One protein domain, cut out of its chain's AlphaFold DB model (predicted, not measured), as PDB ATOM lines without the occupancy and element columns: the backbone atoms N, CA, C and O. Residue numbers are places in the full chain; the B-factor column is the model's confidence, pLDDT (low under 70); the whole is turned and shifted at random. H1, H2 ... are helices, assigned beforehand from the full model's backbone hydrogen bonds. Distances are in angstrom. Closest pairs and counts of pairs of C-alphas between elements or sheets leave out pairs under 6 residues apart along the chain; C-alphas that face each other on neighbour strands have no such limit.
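What this domain is: This is residues 70 to 124 of the 127 residues of the protein "Molecular chaperone DnaJ" of Mycobacteroides sp. H092 (UniProt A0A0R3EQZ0). Two helices, H2 and H3, fold back beside each other as a helical hairpin, and the shorter H1 packs slantwise over one side of it, touching both. The link between H2 and H3, residues 99 to 107, makes one end of the longest axis. The printed part has 55 residues with three named helices, in the order H1, H2, H3, and no named strand; its class is all helix. It is compact, with a radius of gyration of the C-alphas of 10.4 A, and spans 31 by 21 by 14 A.

How they stand to each other: Begin with H1, residues 70 to 80, which touches H2, residues 87 to 98. Look at Ala 80 and Ala 94, whose C-alphas are their closest, 4.0 A apart; the two run the same way at a steep tilt of 56 degrees. H1 also touches H3, residues 108 to 122, closest at the C-alphas of Ala 72 and Ala 116, 4.5 A apart, opposite ways at a steep tilt of 45 degrees. H2 and H3 form the hairpin: they touch, closest at the C-alphas of Ser 98 and Trp 110, 4.8 A apart, and run opposite ways at a shallow tilt of 18 degrees. The helix packing is mostly crossed, but only just: of three touching pairs, one is at a shallow tilt. In H1, H2 and H3 every O i to N i+4 pair is within hydrogen-bond range.

Where its parts are: Find C-alpha 70 at (-56.085, 75.583, 8.354); from there H1 runs 15.3 A to C-alpha 80. H2 starts at C-alpha 87, at (-52.292, 86.496, 10.494), and runs 16.1 A to C-alpha 98. H3, the longest, runs 21.5 A from C-alpha 108 to C-alpha 122, at (-53.645, 81.013, -2.634).

The domain as a whole: The C-alphas farthest apart are those of Asp 104 and Gly 124, 32.6 A. The printed part has no cut, and both links are short. Its mean pLDDT is 84.8, and no printed residue is under 70.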
ATOM      1  N   ASP A  70     -56.015  75.622   6.890       77.19
ATOM      2  CA  ASP A  70     -56.085  75.583   8.354       77.19
ATOM      3  C   ASP A  70     -54.787  75.008   8.950       77.19
ATOM      4  O   ASP A  70     -54.230  75.590   9.882       77.19
ATOM      5  N   ASP A  71     -54.225  73.957   8.338       75.56
ATOM      6  CA  ASP A  71     -52.904  73.429   8.714       75.56
ATOM      7  C   ASP A  71     -51.803  74.481   8.497       75.56
ATOM      8  O   ASP A  71     -50.901  74.640   9.322       75.56
ATOM      9  N   ALA A  72     -51.891  75.231   7.392       82.31
ATOM     10  CA  ALA A  72     -50.963  76.312   7.074       82.31
ATOM     11  C   ALA A  72     -50.985  77.421   8.136       82.31
ATOM     12  O   ALA A  72     -49.932  77.909   8.553       82.31
ATOM     13  N   GLU A  73     -52.176  77.808   8.598       84.94
ATOM     14  CA  GLU A  73     -52.311  78.784   9.672       84.94
ATOM     15  C   GLU A  73     -51.712  78.247  10.974       84.94
ATOM     16  O   GLU A  73     -50.881  78.928  11.574       84.94
ATOM     17  N   GLN A  74     -52.036  77.016  11.376       84.00
ATOM     18  CA  GLN A  74     -51.495  76.420  12.600       84.00
ATOM     19  C   GLN A  74     -49.959  76.368  12.593       84.00
ATOM     20  O   GLN A  74     -49.322  76.670  13.605       84.00
ATOM     21  N   ILE A  75     -49.357  76.050  11.445       82.06
ATOM     22  CA  ILE A  75     -47.905  76.087  11.238       82.06
ATOM     23  C   ILE A  75     -47.340  77.490  11.492       82.06
ATOM     24  O   ILE A  75     -46.348  77.634  12.212       82.06
ATOM     25  N   ILE A  76     -47.974  78.530  10.940       87.81
ATOM     26  CA  ILE A  76     -47.548  79.919  11.149       87.81
ATOM     27  C   ILE A  76     -47.695  80.322  12.616       87.81
ATOM     28  O   ILE A  76     -46.761  80.891  13.176       87.81
ATOM     29  N   ARG A  77     -48.824  80.003  13.260       88.56
ATOM     30  CA  ARG A  77     -49.070  80.310  14.681       88.56
ATOM     31  C   ARG A  77     -48.028  79.663  15.588       88.56
ATOM     32  O   ARG A  77     -47.487  80.316  16.480       88.56
ATOM     33  N   LEU A  78     -47.703  78.397  15.325       83.94
ATOM     34  CA  LEU A  78     -46.699  77.650  16.076       83.94
ATOM     35  C   LEU A  78     -45.296  78.243  15.893       83.94
ATOM     36  O   LEU A  78     -44.579  78.424  16.873       83.94
ATOM     37  N   ALA A  79     -44.916  78.583  14.659       84.69
ATOM     38  CA  ALA A  79     -43.615  79.185  14.363       84.69
ATOM     39  C   ALA A  79     -43.488  80.628  14.889       84.69
ATOM     40  O   ALA A  79     -42.402  81.059  15.283       84.69
ATOM     41  N   ALA A  80     -44.590  81.378  14.922       88.88
ATOM     42  CA  ALA A  80     -44.654  82.711  15.512       88.88
ATOM     43  C   ALA A  80     -44.609  82.680  17.049       88.88
ATOM     44  O   ALA A  80     -44.144  83.644  17.656       88.88
ATOM     45  N   GLY A  81     -45.088  81.592  17.666       86.19
ATOM     46  CA  GLY A  81     -45.323  81.516  19.110       86.19
ATOM     47  C   GLY A  81     -46.501  82.385  19.568       86.19
ATOM     48  O   GLY A  81     -46.538  82.803  20.721       86.19
ATOM     49  N   ASP A  82     -47.436  82.692  18.664       83.44
ATOM     50  CA  ASP A  82     -48.534  83.639  18.875       83.44
ATOM     51  C   ASP A  82     -49.809  83.129  18.187       83.44
ATOM     52  O   ASP A  82     -49.861  83.019  16.958       83.44
ATOM     53  N   GLN A  83     -50.829  82.803  18.987       80.75
ATOM     54  CA  GLN A  83     -52.092  82.230  18.507       80.75
ATOM     55  C   GLN A  83     -53.164  83.273  18.173       80.75
ATOM     56  O   GLN A  83     -54.053  82.974  17.381       80.75
ATOM     57  N   ASP A  84     -53.053  84.500  18.689       82.06
ATOM     58  CA  ASP A  84     -54.179  85.444  18.722       82.06
ATOM     59  C   ASP A  84     -53.995  86.658  17.804       82.06
ATOM     60  O   ASP A  84     -54.960  87.344  17.464       82.06
ATOM     61  N   SER A  85     -52.767  86.962  17.375       87.12
ATOM     62  CA  SER A  85     -52.525  88.149  16.547       87.12
ATOM     63  C   SER A  85     -53.102  88.059  15.126       87.12
ATOM     64  O   SER A  85     -53.530  87.010  14.651       87.12
ATOM     65  N   ALA A  86     -53.130  89.182  14.407       91.44
ATOM     66  CA  ALA A  86     -53.488  89.173  12.991       91.44
ATOM     67  C   ALA A  86     -52.526  88.273  12.191       91.44
ATOM     68  O   ALA A  86     -51.313  88.305  12.421       91.44
ATOM     69  N   LEU A  87     -53.052  87.515  11.225       88.12
ATOM     70  CA  LEU A  87     -52.292  86.496  10.494       88.12
ATOM     71  C   LEU A  87     -51.047  87.066   9.786       88.12
ATOM     72  O   LEU A  87     -49.989  86.446   9.828       88.12
ATOM     73  N   ASP A  88     -51.109  88.289   9.249       90.50
ATOM     74  CA  ASP A  88     -49.949  88.968   8.642       90.50
ATOM     75  C   ASP A  88     -48.842  89.306   9.649       90.50
ATOM     76  O   ASP A  88     -47.655  89.375   9.309       90.50
ATOM     77  N   LYS A  89     -49.228  89.576  10.902       91.25
ATOM     78  CA  LYS A  89     -48.288  89.826  11.996       91.25
ATOM     79  C   LYS A  89     -47.661  88.506  12.446       91.25
ATOM     80  O   LYS A  89     -46.438  88.453  12.577       91.25
ATOM     81  N   ALA A  90     -48.471  87.459  12.596       91.12
ATOM     82  CA  ALA A  90     -47.999  86.114  12.910       91.12
ATOM     83  C   ALA A  90     -47.042  85.586  11.825       91.12
ATOM     84  O   ALA A  90     -45.962  85.107  12.149       91.12
ATOM     85  N   TYR A  91     -47.350  85.773  10.537       92.00
ATOM     86  CA  TYR A  91     -46.475  85.357   9.434       92.00
ATOM     87  C   TYR A  91     -45.121  86.077   9.450       92.00
ATOM     88  O   TYR A  91     -44.073  85.442   9.316       92.00
ATOM     89  N   ARG A  92     -45.101  87.396   9.687       92.56
ATOM     90  CA  ARG A  92     -43.841  88.147   9.832       92.56
ATOM     91  C   ARG A  92     -43.007  87.670  11.021       92.56
ATOM     92  O   ARG A  92     -41.790  87.548  10.887       92.56
ATOM     93  N   ALA A  93     -43.646  87.387  12.155       90.81
ATOM     94  CA  ALA A  93     -42.971  86.839  13.328       90.81
ATOM     95  C   ALA A  93     -42.423  85.426  13.059       90.81
ATOM     96  O   ALA A  93     -41.256  85.165  13.341       90.81
ATOM     97  N   ALA A  94     -43.219  84.557  12.429       90.25
ATOM     98  CA  ALA A  94     -42.824  83.205  12.045       90.25
ATOM     99  C   ALA A  94     -41.577  83.205  11.152       90.25
ATOM    100  O   ALA A  94     -40.625  82.493  11.456       90.25
ATOM    101  N   ARG A  95     -41.534  84.058  10.117       92.38
ATOM    102  CA  ARG A  95     -40.344  84.242   9.266       92.38
ATOM    103  C   ARG A  95     -39.137  84.709  10.079       92.38
ATOM    104  O   ARG A  95     -38.047  84.166   9.955       92.38
ATOM    105  N   GLY A  96     -39.327  85.701  10.945       90.44
ATOM    106  CA  GLY A  96     -38.258  86.195  11.813       90.44
ATOM    107  C   GLY A  96     -37.689  85.122  12.748       90.44
ATOM    108  O   GLY A  96     -36.490  85.131  13.005       90.44
ATOM    109  N   ASN A  97     -38.519  84.203  13.240       88.06
ATOM    110  CA  ASN A  97     -38.105  83.123  14.138       88.06
ATOM    111  C   ASN A  97     -37.459  81.951  13.393       88.06
ATOM    112  O   ASN A  97     -36.529  81.343  13.913       88.06
ATOM    113  N   SER A  98     -37.927  81.635  12.182       86.88
ATOM    114  CA  SER A  98     -37.418  80.521  11.378       86.88
ATOM    115  C   SER A  98     -36.239  80.888  10.473       86.88
ATOM    116  O   SER A  98     -35.717  80.012   9.790       86.88
ATOM    117  N   HIS A  99     -35.806  82.153  10.452       87.88
ATOM    118  CA  HIS A  99     -34.766  82.621   9.536       87.88
ATOM    119  C   HIS A  99     -33.441  81.851   9.714       87.88
ATOM    120  O   HIS A  99     -32.976  81.716  10.853       87.88
ATOM    121  N   PRO A 100     -32.787  81.397   8.627       86.25
ATOM    122  CA  PRO A 100     -31.545  80.623   8.707       86.25
ATOM    123  C   PRO A 100     -30.409  81.383   9.404       86.25
ATOM    124  O   PRO A 100     -29.671  80.781  10.176       86.25
ATOM    125  N   ASP A 101     -30.325  82.709   9.234       87.56
ATOM    126  CA  ASP A 101     -29.332  83.551   9.936       87.56
ATOM    127  C   ASP A 101     -29.441  83.501  11.468       87.56
ATOM    128  O   ASP A 101     -28.496  83.864  12.161       87.56
ATOM    129  N   ARG A 102     -30.592  83.085  12.012       83.44
ATOM    130  CA  ARG A 102     -30.816  82.953  13.460       83.44
ATOM    131  C   ARG A 102     -30.783  81.507  13.949       83.44
ATOM    132  O   ARG A 102     -30.834  81.291  15.152       83.44
ATOM    133  N   ASN A 103     -30.723  80.541  13.034       80.75
ATOM    134  CA  ASN A 103     -30.856  79.114  13.320       80.75
ATOM    135  C   ASN A 103     -29.717  78.310  12.674       80.75
ATOM    136  O   ASN A 103     -29.965  77.272  12.070       80.75
ATOM    137  N   ASP A 104     -28.481  78.813  12.738       78.38
ATOM    138  CA  ASP A 104     -27.275  78.120  12.256       78.38
ATOM    139  C   ASP A 104     -27.365  77.602  10.802       78.38
ATOM    140  O   ASP A 104     -26.777  76.584  10.438       78.38
ATOM    141  N   GLY A 105     -28.113  78.304   9.945       73.31
ATOM    142  CA  GLY A 105     -28.322  77.916   8.550       73.31
ATOM    143  C   GLY A 105     -29.384  76.832   8.321       73.31
ATOM    144  O   GLY A 105     -29.542  76.389   7.181       73.31
ATOM    145  N   ASP A 106     -30.135  76.419   9.349       74.00
ATOM    146  CA  ASP A 106     -31.263  75.492   9.217       74.00
ATOM    147  C   ASP A 106     -32.372  76.112   8.354       74.00
ATOM    148  O   ASP A 106     -33.111  77.007   8.773       74.00
ATOM    149  N   ARG A 107     -32.487  75.622   7.115       78.94
ATOM    150  CA  ARG A 107     -33.515  76.055   6.163       78.94
ATOM    151  C   ARG A 107     -34.815  75.272   6.264       78.94
ATOM    152  O   ARG A 107     -35.819  75.745   5.746       78.94
ATOM    153  N   ALA A 108     -34.850  74.136   6.959       77.06
ATOM    154  CA  ALA A 108     -36.040  73.289   6.977       77.06
ATOM    155  C   ALA A 108     -37.246  74.014   7.600       77.06
ATOM    156  O   ALA A 108     -38.354  73.966   7.060       77.06
ATOM    157  N   ARG A 109     -37.028  74.742   8.706       73.62
ATOM    158  CA  ARG A 109     -38.073  75.568   9.336       73.62
ATOM    159  C   ARG A 109     -38.464  76.777   8.494       73.62
ATOM    160  O   ARG A 109     -39.644  77.119   8.448       73.62
ATOM    161  N   TRP A 110     -37.494  77.428   7.858       83.31
ATOM    162  CA  TRP A 110     -37.741  78.574   6.986       83.31
ATOM    163  C   TRP A 110     -38.624  78.185   5.803       83.31
ATOM    164  O   TRP A 110     -39.682  78.774   5.587       83.31
ATOM    165  N   ASP A 111     -38.223  77.132   5.097       83.50
ATOM    166  CA  ASP A 111     -38.914  76.635   3.920       83.50
ATOM    167  C   ASP A 111     -40.360  76.255   4.286       83.50
ATOM    168  O   ASP A 111     -41.304  76.649   3.599       83.50
ATOM    169  N   LEU A 112     -40.571  75.561   5.407       79.50
ATOM    170  CA  LEU A 112     -41.904  75.174   5.877       79.50
ATOM    171  C   LEU A 112     -42.826  76.381   6.157       79.50
ATOM    172  O   LEU A 112     -44.005  76.339   5.802       79.50
ATOM    173  N   VAL A 113     -42.298  77.474   6.726       86.56
ATOM    174  CA  VAL A 113     -43.053  78.727   6.932       86.56
ATOM    175  C   VAL A 113     -43.392  79.406   5.601       86.56
ATOM    176  O   VAL A 113     -44.509  79.899   5.436       86.56
ATOM    177  N   GLU A 114     -42.470  79.413   4.635       88.50
ATOM    178  CA  GLU A 114     -42.718  79.986   3.305       88.50
ATOM    179  C   GLU A 114     -43.796  79.207   2.532       88.50
ATOM    180  O   GLU A 114     -44.718  79.813   1.986       88.50
ATOM    181  N   ALA A 115     -43.772  77.869   2.572       80.94
ATOM    182  CA  ALA A 115     -44.810  77.057   1.932       80.94
ATOM    183  C   ALA A 115     -46.192  77.237   2.573       80.94
ATOM    184  O   ALA A 115     -47.196  77.293   1.857       80.94
ATOM    185  N   ALA A 116     -46.266  77.369   3.902       83.19
ATOM    186  CA  ALA A 116     -47.516  77.693   4.584       83.19
ATOM    187  C   ALA A 116     -48.050  79.075   4.157       83.19
ATOM    188  O   ALA A 116     -49.238  79.221   3.861       83.19
ATOM    189  N   GLY A 117     -47.164  80.071   4.035       88.19
ATOM    190  CA  GLY A 117     -47.508  81.397   3.515       88.19
ATOM    191  C   GLY A 117     -48.066  81.355   2.090       88.19
ATOM    192  O   GLY A 117     -49.066  82.010   1.794       88.19
ATOM    193  N   ASP A 118     -47.481  80.535   1.216       85.94
ATOM    194  CA  ASP A 118     -47.958  80.347  -0.157       85.94
ATOM    195  C   ASP A 118     -49.359  79.724  -0.221       85.94
ATOM    196  O   ASP A 118     -50.190  80.145  -1.030       85.94
ATOM    197  N   VAL A 119     -49.646  78.731   0.628       84.69
ATOM    198  CA  VAL A 119     -50.981  78.110   0.717       84.69
ATOM    199  C   VAL A 119     -52.026  79.135   1.157       84.69
ATOM    200  O   VAL A 119     -53.093  79.224   0.548       84.69
ATOM    201  N   LEU A 120     -51.709  79.956   2.157       87.12
ATOM    202  CA  LEU A 120     -52.615  80.983   2.672       87.12
ATOM    203  C   LEU A 120     -52.828  82.145   1.694       87.12
ATOM    204  O   LEU A 120     -53.949  82.648   1.603       87.12
ATOM    205  N   ARG A 121     -51.807  82.527   0.914       88.00
ATOM    206  CA  ARG A 121     -51.957  83.491  -0.192       88.00
ATOM    207  C   ARG A 121     -52.860  82.941  -1.298       88.00
ATOM    208  O   ARG A 121     -53.751  83.649  -1.756       88.00
ATOM    209  N   ARG A 122     -52.718  81.663  -1.679       81.31
ATOM    210  CA  ARG A 122     -53.645  81.013  -2.634       81.31
ATOM    211  C   ARG A 122     -55.080  80.940  -2.105       81.31
ATOM    212  O   ARG A 122     -56.015  81.035  -2.893       81.31
ATOM    213  N   ALA A 123     -55.250  80.788  -0.793       81.94
ATOM    214  CA  ALA A 123     -56.552  80.783  -0.130       81.94
ATOM    215  C   ALA A 123     -57.127  82.193   0.131       81.94
ATOM    216  O   ALA A 123     -58.239  82.300   0.644       81.94
ATOM    217  N   GLY A 124     -56.388  83.264  -0.185       86.44
ATOM    218  CA  GLY A 124     -56.809  84.649   0.047       86.44
ATOM    219  C   GLY A 124     -56.857  85.072   1.522       86.44
ATOM    220  O   GLY A 124     -57.534  86.043   1.846       86.44
TER     221      GLY A 124